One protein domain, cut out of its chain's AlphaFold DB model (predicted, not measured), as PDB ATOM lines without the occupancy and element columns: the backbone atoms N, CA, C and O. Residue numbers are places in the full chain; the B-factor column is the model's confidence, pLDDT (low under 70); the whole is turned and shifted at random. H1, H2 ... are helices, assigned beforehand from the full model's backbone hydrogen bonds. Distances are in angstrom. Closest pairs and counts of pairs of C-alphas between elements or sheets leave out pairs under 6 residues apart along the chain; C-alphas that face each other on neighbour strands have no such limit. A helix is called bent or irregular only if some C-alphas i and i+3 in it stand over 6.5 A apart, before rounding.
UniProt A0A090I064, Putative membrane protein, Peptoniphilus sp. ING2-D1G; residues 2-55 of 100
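This is residues 2 to 55 of the 100 residues of the protein "Putative membrane protein" of Peptoniphilus sp. ING2-D1G (UniProt A0A090I064). The model is a V of two long helices, H1 and the bent H2, joined at the corner by the loop of residues 22 to 29, with empty space between the two sides of the V. The printed part has 54 residues, with two named helices in the order H1, H2 and no named strand; the class is all helix. The whole is extended, with a radius of gyration of the C-alphas of 16.0 A, and flat, spanning 46 by 38 by 8 A.

H1, residues 2 to 21, comes first and touches no helix. It is neither bent nor irregular, but only just: C-alphas 16 and 19 are 6.3 A apart. A short link of 8 residues leads to H2, residues 30 to 53, which by its hydrogen bonds was assigned as one helix. H2 is bent: C-alphas 37 and 40 are 6.7 A apart. Its arms are H2a, residues 30 to 37, and H2b, residues 40 to 53, and their lines stand at a steep tilt of 47 degrees. H1 is apart from H2a and from H2b, with no C-alpha of the one within 8 A of the other. Each O i to N i+4 pair is within hydrogen-bond range in H2a and H2b, and 14 of 16 are in H1.

H1 begins at C-alpha 2, (31.281, -56.949, 19.385), and measures 27.7 A from first to last C-alpha. H2a begins at C-alpha 30, (55.379, -38.323, -5.032), and measures 10.5 A. H2b measures 20.0 A and ends at C-alpha 53, (49.467, -29.639, 27.182).

The two C-alphas farthest apart, those of Glu 25 and Thr 55, are 47.4 A apart. Residues 2 to 18, 21 to 27 and 33 to 55 stand free. The printed part has no cut and no long link. The mean pLDDT of the printed part is 71.9; residues 19 to 34, 37, 44, 48 and 50 to 55 are under 70.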
ATOM      1  N   LEU A   2      30.430 -56.044  20.189       89.50
ATOM      2  CA  LEU A   2      31.281 -56.949  19.385       89.50
ATOM      3  C   LEU A   2      31.178 -56.680  17.867       89.50
ATOM      4  O   LEU A   2      32.189 -56.672  17.171       89.50
ATOM      5  N   MET A   3      29.968 -56.399  17.364       91.06
ATOM      6  CA  MET A   3      29.740 -56.043  15.954       91.06
ATOM      7  C   MET A   3      30.472 -54.760  15.543       91.06
ATOM      8  O   MET A   3      31.072 -54.728  14.473       91.06
ATOM      9  N   ASP A   4      30.500 -53.741  16.405       91.38
ATOM     10  CA  ASP A   4      31.155 -52.458  16.118       91.38
ATOM     11  C   ASP A   4      32.670 -52.619  15.952       91.38
ATOM     12  O   ASP A   4      33.263 -52.058  15.033       91.38
ATOM     13  N   ILE A   5      33.293 -53.442  16.804       91.94
ATOM     14  CA  ILE A   5      34.733 -53.732  16.749       91.94
ATOM     15  C   ILE A   5      35.082 -54.464  15.450       91.94
ATOM     16  O   ILE A   5      36.078 -54.131  14.811       91.94
ATOM     17  N   ILE A   6      34.258 -55.431  15.035       93.75
ATOM     18  CA  ILE A   6      34.468 -56.182  13.788       93.75
ATOM     19  C   ILE A   6      34.347 -55.253  12.578       93.75
ATOM     20  O   ILE A   6      35.202 -55.286  11.693       93.75
ATOM     21  N   ILE A   7      33.328 -54.388  12.554       92.19
ATOM     22  CA  ILE A   7      33.121 -53.420  11.471       92.19
ATOM     23  C   ILE A   7      34.284 -52.421  11.422       92.19
ATOM     24  O   ILE A   7      34.856 -52.208  10.356       92.19
ATOM     25  N   ALA A   8      34.695 -51.858  12.562       89.56
ATOM     26  CA  ALA A   8      35.816 -50.925  12.630       89.56
ATOM     27  C   ALA A   8      37.143 -51.576  12.207       89.56
ATOM     28  O   ALA A   8      37.910 -50.975  11.455       89.56
ATOM     29  N   ALA A   9      37.405 -52.816  12.634       87.88
ATOM     30  CA  ALA A   9      38.591 -53.564  12.234       87.88
ATOM     31  C   ALA A   9      38.611 -53.818  10.721       87.88
ATOM     32  O   ALA A   9      39.632 -53.585  10.076       87.88
ATOM     33  N   LEU A  10      37.478 -54.233  10.149       89.81
ATOM     34  CA  LEU A  10      37.353 -54.527   8.725       89.81
ATOM     35  C   LEU A  10      37.482 -53.252   7.883       89.81
ATOM     36  O   LEU A  10      38.272 -53.223   6.945       89.81
ATOM     37  N   VAL A  11      36.808 -52.166   8.267       87.50
ATOM     38  CA  VAL A  11      36.909 -50.857   7.597       87.50
ATOM     39  C   VAL A  11      38.319 -50.276   7.700       87.50
ATOM     40  O   VAL A  11      38.828 -49.750   6.711       87.50
ATOM     41  N   ASN A  12      38.991 -50.390   8.849       86.19
ATOM     42  CA  ASN A  12      40.369 -49.924   9.014       86.19
ATOM     43  C   ASN A  12      41.343 -50.756   8.170       86.19
ATOM     44  O   ASN A  12      42.229 -50.203   7.520       86.19
ATOM     45  N   PHE A  13      41.152 -52.077   8.130       83.81
ATOM     46  CA  PHE A  13      41.957 -52.967   7.301       83.81
ATOM     47  C   PHE A  13      41.766 -52.658   5.816       83.81
ATOM     48  O   PHE A  13      42.750 -52.506   5.100       83.81
ATOM     49  N   PHE A  14      40.522 -52.461   5.370       83.56
ATOM     50  CA  PHE A  14      40.224 -52.025   4.008       83.56
ATOM     51  C   PHE A  14      40.797 -50.640   3.714       83.56
ATOM     52  O   PHE A  14      41.472 -50.491   2.711       83.56
ATOM     53  N   THR A  15      40.640 -49.647   4.589       78.75
ATOM     54  CA  THR A  15      41.206 -48.295   4.404       78.75
ATOM     55  C   THR A  15      42.728 -48.317   4.297       78.75
ATOM     56  O   THR A  15      43.304 -47.528   3.554       78.75
ATOM     57  N   ARG A  16      43.394 -49.242   5.000       74.69
ATOM     58  CA  ARG A  16      44.836 -49.465   4.865       74.69
ATOM     59  C   ARG A  16      45.191 -50.246   3.609       74.69
ATOM     60  O   ARG A  16      46.186 -49.911   2.990       74.69
ATOM     61  N   ALA A  17      44.414 -51.256   3.226       71.19
ATOM     62  CA  ALA A  17      44.694 -52.125   2.082       71.19
ATOM     63  C   ALA A  17      44.326 -51.491   0.732       71.19
ATOM     64  O   ALA A  17      44.969 -51.768  -0.274       71.19
ATOM     65  N   LEU A  18      43.332 -50.607   0.703       70.00
ATOM     66  CA  LEU A  18      42.846 -49.894  -0.475       70.00
ATOM     67  C   LEU A  18      43.946 -49.051  -1.145       70.00
ATOM     68  O   LEU A  18      44.137 -49.219  -2.349       70.00
ATOM     69  N   PRO A  19      44.767 -48.263  -0.419       65.12
ATOM     70  CA  PRO A  19      45.924 -47.595  -1.003       65.12
ATOM     71  C   PRO A  19      47.086 -48.542  -1.346       65.12
ATOM     72  O   PRO A  19      48.030 -48.102  -1.981       65.12
ATOM     73  N   PHE A  20      47.067 -49.828  -0.976       63.38
ATOM     74  CA  PHE A  20      48.055 -50.804  -1.471       63.38
ATOM     75  C   PHE A  20      47.557 -51.560  -2.711       63.38
ATOM     76  O   PHE A  20      48.355 -51.880  -3.589       63.38
ATOM     77  N   ILE A  21      46.249 -51.823  -2.810       65.56
ATOM     78  CA  ILE A  21      45.628 -52.531  -3.939       65.56
ATOM     79  C   ILE A  21      45.453 -51.619  -5.158       65.56
ATOM     80  O   ILE A  21      45.787 -52.035  -6.262       65.56
ATOM     81  N   PHE A  22      45.009 -50.370  -4.966       62.06
ATOM     82  CA  PHE A  22      44.866 -49.404  -6.065       62.06
ATOM     83  C   PHE A  22      46.212 -48.876  -6.579       62.06
ATOM     84  O   PHE A  22      46.300 -48.437  -7.718       62.06
ATOM     85  N   PHE A  23      47.277 -48.933  -5.771       61.12
ATOM     86  CA  PHE A  23      48.606 -48.422  -6.137       61.12
ATOM     87  C   PHE A  23      49.575 -49.514  -6.614       61.12
ATOM     88  O   PHE A  23      50.787 -49.299  -6.653       61.12
ATOM     89  N   LYS A  24      49.058 -50.687  -7.002       55.78
ATOM     90  CA  LYS A  24      49.867 -51.812  -7.494       55.78
ATOM     91  C   LYS A  24      50.439 -51.588  -8.910       55.78
ATOM     92  O   LYS A  24      51.321 -52.334  -9.322       55.78
ATOM     93  N   GLU A  25      50.030 -50.532  -9.621       51.28
ATOM     94  CA  GLU A  25      50.557 -50.161 -10.946       51.28
ATOM     95  C   GLU A  25      51.391 -48.866 -10.908       51.28
ATOM     96  O   GLU A  25      50.945 -47.779 -11.263       51.28
ATOM     97  N   GLY A  26      52.648 -48.996 -10.474       54.78
ATOM     98  CA  GLY A  26      53.804 -48.265 -11.023       54.78
ATOM     99  C   GLY A  26      53.946 -46.750 -10.810       54.78
ATOM    100  O   GLY A  26      55.051 -46.245 -10.978       54.78
ATOM    101  N   ASN A  27      52.910 -46.012 -10.414       52.06
ATOM    102  CA  ASN A  27      52.979 -44.558 -10.238       52.06
ATOM    103  C   ASN A  27      52.403 -44.144  -8.889       52.06
ATOM    104  O   ASN A  27      51.355 -43.509  -8.811       52.06
ATOM    105  N   VAL A  28      53.108 -44.480  -7.806       56.59
ATOM    106  CA  VAL A  28      52.880 -43.809  -6.522       56.59
ATOM    107  C   VAL A  28      53.159 -42.307  -6.710       56.59
ATOM    108  O   VAL A  28      54.298 -41.925  -6.994       56.59
ATOM    109  N   PRO A  29      52.148 -41.425  -6.599       59.81
ATOM    110  CA  PRO A  29      52.348 -39.991  -6.699       59.81
ATOM    111  C   PRO A  29      53.333 -39.585  -5.614       59.81
ATOM    112  O   PRO A  29      53.148 -39.944  -4.447       59.81
ATOM    113  N   LYS A  30      54.357 -38.802  -5.978       62.06
ATOM    114  CA  LYS A  30      55.379 -38.323  -5.032       62.06
ATOM    115  C   LYS A  30      54.755 -37.743  -3.762       62.06
ATOM    116  O   LYS A  30      55.308 -37.950  -2.693       62.06
ATOM    117  N   ILE A  31      53.582 -37.108  -3.859       64.62
ATOM    118  CA  ILE A  31      52.816 -36.594  -2.717       64.62
ATOM    119  C   ILE A  31      52.485 -37.670  -1.677       64.62
ATOM    120  O   ILE A  31      52.684 -37.416  -0.499       64.62
ATOM    121  N   ILE A  32      52.032 -38.864  -2.066       66.81
ATOM    122  CA  ILE A  32      51.564 -39.886  -1.113       66.81
ATOM    123  C   ILE A  32      52.754 -40.524  -0.393       66.81
ATOM    124  O   ILE A  32      52.736 -40.680   0.825       66.81
ATOM    125  N   THR A  33      53.835 -40.815  -1.121       65.81
ATOM    126  CA  THR A  33      55.092 -41.305  -0.535       65.81
ATOM    127  C   THR A  33      55.760 -40.246   0.338       65.81
ATOM    128  O   THR A  33      56.305 -40.568   1.392       65.81
ATOM    129  N   TYR A  34      55.704 -38.977  -0.071       65.56
ATOM    130  CA  TYR A  34      56.241 -37.868   0.711       65.56
ATOM    131  C   TYR A  34      55.458 -37.703   2.007       65.56
ATOM    132  O   TYR A  34      56.061 -37.696   3.075       65.56
ATOM    133  N   LEU A  35      54.124 -37.684   1.918       71.81
ATOM    134  CA  LEU A  35      53.234 -37.583   3.067       71.81
ATOM    135  C   LEU A  35      53.459 -38.756   4.022       71.81
ATOM    136  O   LEU A  35      53.720 -38.520   5.193       71.81
ATOM    137  N   GLY A  36      53.494 -39.997   3.527       70.12
ATOM    138  CA  GLY A  36      53.794 -41.183   4.339       70.12
ATOM    139  C   GLY A  36      55.174 -41.160   5.009       70.12
ATOM    140  O   GLY A  36      55.335 -41.735   6.082       70.12
ATOM    141  N   LYS A  37      56.162 -40.465   4.429       69.38
ATOM    142  CA  LYS A  37      57.498 -40.289   5.021       69.38
ATOM    143  C   LYS A  37      57.524 -39.218   6.118       69.38
ATOM    144  O   LYS A  37      58.270 -39.374   7.081       69.38
ATOM    145  N   ILE A  38      56.722 -38.155   5.998       75.00
ATOM    146  CA  ILE A  38      56.697 -37.043   6.970       75.00
ATOM    147  C   ILE A  38      55.633 -37.197   8.065       75.00
ATOM    148  O   ILE A  38      55.829 -36.697   9.171       75.00
ATOM    149  N   LEU A  39      54.538 -37.919   7.799       78.25
ATOM    150  CA  LEU A  39      53.441 -38.135   8.749       78.25
ATOM    151  C   LEU A  39      53.913 -38.762  10.071       78.25
ATOM    152  O   LEU A  39      53.536 -38.249  11.123       78.25
ATOM    153  N   PRO A  40      54.755 -39.818  10.067       77.94
ATOM    154  CA  PRO A  40      55.218 -40.444  11.302       77.94
ATOM    155  C   PRO A  40      56.000 -39.465  12.181       77.94
ATOM    156  O   PRO A  40      55.810 -39.436  13.394       77.94
ATOM    157  N   GLY A  41      56.838 -38.622  11.568       75.06
ATOM    158  CA  GLY A  41      57.584 -37.585  12.281       75.06
ATOM    159  C   GLY A  41      56.671 -36.500  12.858       75.06
ATOM    160  O   GLY A  41      56.831 -36.115  14.014       75.06
ATOM    161  N   ALA A  42      55.677 -36.055  12.085       77.56
ATOM    162  CA  ALA A  42      54.712 -35.050  12.528       77.56
ATOM    163  C   ALA A  42      53.859 -35.540  13.710       77.56
ATOM    164  O   ALA A  42      53.670 -34.804  14.676       77.56
ATOM    165  N   ILE A  43      53.392 -36.794  13.669       76.75
ATOM    166  CA  ILE A  43      52.608 -37.398  14.756       76.75
ATOM    167  C   ILE A  43      53.444 -37.491  16.034       76.75
ATOM    168  O   ILE A  43      52.952 -37.135  17.100       76.75
ATOM    169  N   MET A  44      54.711 -37.908  15.937       69.81
ATOM    170  CA  MET A  44      55.613 -37.953  17.094       69.81
ATOM    171  C   MET A  44      55.794 -36.573  17.736       69.81
ATOM    172  O   MET A  44      55.717 -36.451  18.957       69.81
ATOM    173  N   ALA A  45      55.980 -35.527  16.928       72.06
ATOM    174  CA  ALA A  45      56.087 -34.160  17.430       72.06
ATOM    175  C   ALA A  45      54.796 -33.703  18.129       72.06
ATOM    176  O   ALA A  45      54.849 -33.136  19.219       72.06
ATOM    177  N   ILE A  46      53.633 -33.990  17.534       73.38
ATOM    178  CA  ILE A  46      52.338 -33.620  18.113       73.38
ATOM    179  C   ILE A  46      52.084 -34.345  19.434       73.38
ATOM    180  O   ILE A  46      51.578 -33.724  20.361       73.38
ATOM    181  N   LEU A  47      52.467 -35.622  19.544       72.38
ATOM    182  CA  LEU A  47      52.294 -36.419  20.759       72.38
ATOM    183  C   LEU A  47      53.044 -35.795  21.938       72.38
ATOM    184  O   LEU A  47      52.474 -35.633  23.011       72.38
ATOM    185  N   VAL A  48      54.291 -35.376  21.708       67.38
ATOM    186  CA  VAL A  48      55.117 -34.690  22.711       67.38
ATOM    187  C   VAL A  48      54.462 -33.387  23.167       67.38
ATOM    188  O   VAL A  48      54.321 -33.155  24.366       67.38
ATOM    189  N   VAL A  49      54.017 -32.556  22.221       70.12
ATOM    190  CA  VAL A  49      53.334 -31.287  22.531       70.12
ATOM    191  C   VAL A  49      52.037 -31.535  23.302       70.12
ATOM    192  O   VAL A  49      51.712 -30.792  24.224       70.12
ATOM    193  N   TYR A  50      51.295 -32.586  22.953       65.56
ATOM    194  CA  TYR A  50      50.023 -32.900  23.592       65.56
ATOM    195  C   TYR A  50      50.197 -33.433  25.017       65.56
ATOM    196  O   TYR A  50      49.447 -33.036  25.904       65.56
ATOM    197  N   CYS A  51      51.208 -34.272  25.260       63.62
ATOM    198  CA  CYS A  51      51.557 -34.729  26.606       63.62
ATOM    199  C   CYS A  51      51.907 -33.560  27.538       63.62
ATOM    200  O   CYS A  51      51.529 -33.596  28.702       63.62
ATOM    201  N   LEU A  52      52.559 -32.515  27.022       58.16
ATOM    202  CA  LEU A  52      52.892 -31.303  27.779       58.16
ATOM    203  C   LEU A  52      51.708 -30.331  27.922       58.16
ATOM    204  O   LEU A  52      51.716 -29.441  28.759       58.16
ATOM    205  N   ARG A  53      50.681 -30.459  27.079       57.78
ATOM    206  CA  ARG A  53      49.467 -29.639  27.182       57.78
ATOM    207  C   ARG A  53      48.529 -30.133  28.284       57.78
ATOM    208  O   ARG A  53      47.726 -29.353  28.782       57.78
ATOM    209  N   PHE A  54      48.584 -31.423  28.602       57.28
ATOM    210  CA  PHE A  54      47.694 -32.058  29.574       57.28
ATOM    211  C   PHE A  54      48.274 -32.072  30.999       57.28
ATOM    212  O   PHE A  54      47.664 -32.638  31.901       57.28
ATOM    213  N   THR A  55      49.452 -31.486  31.223       55.88
ATOM    214  CA  THR A  55      50.026 -31.346  32.562       55.88
ATOM    215  C   THR A  55      49.370 -30.174  33.290       55.88
ATOM    216  O   THR A  55      49.576 -29.004  32.977       55.88
TER     217      THR A  55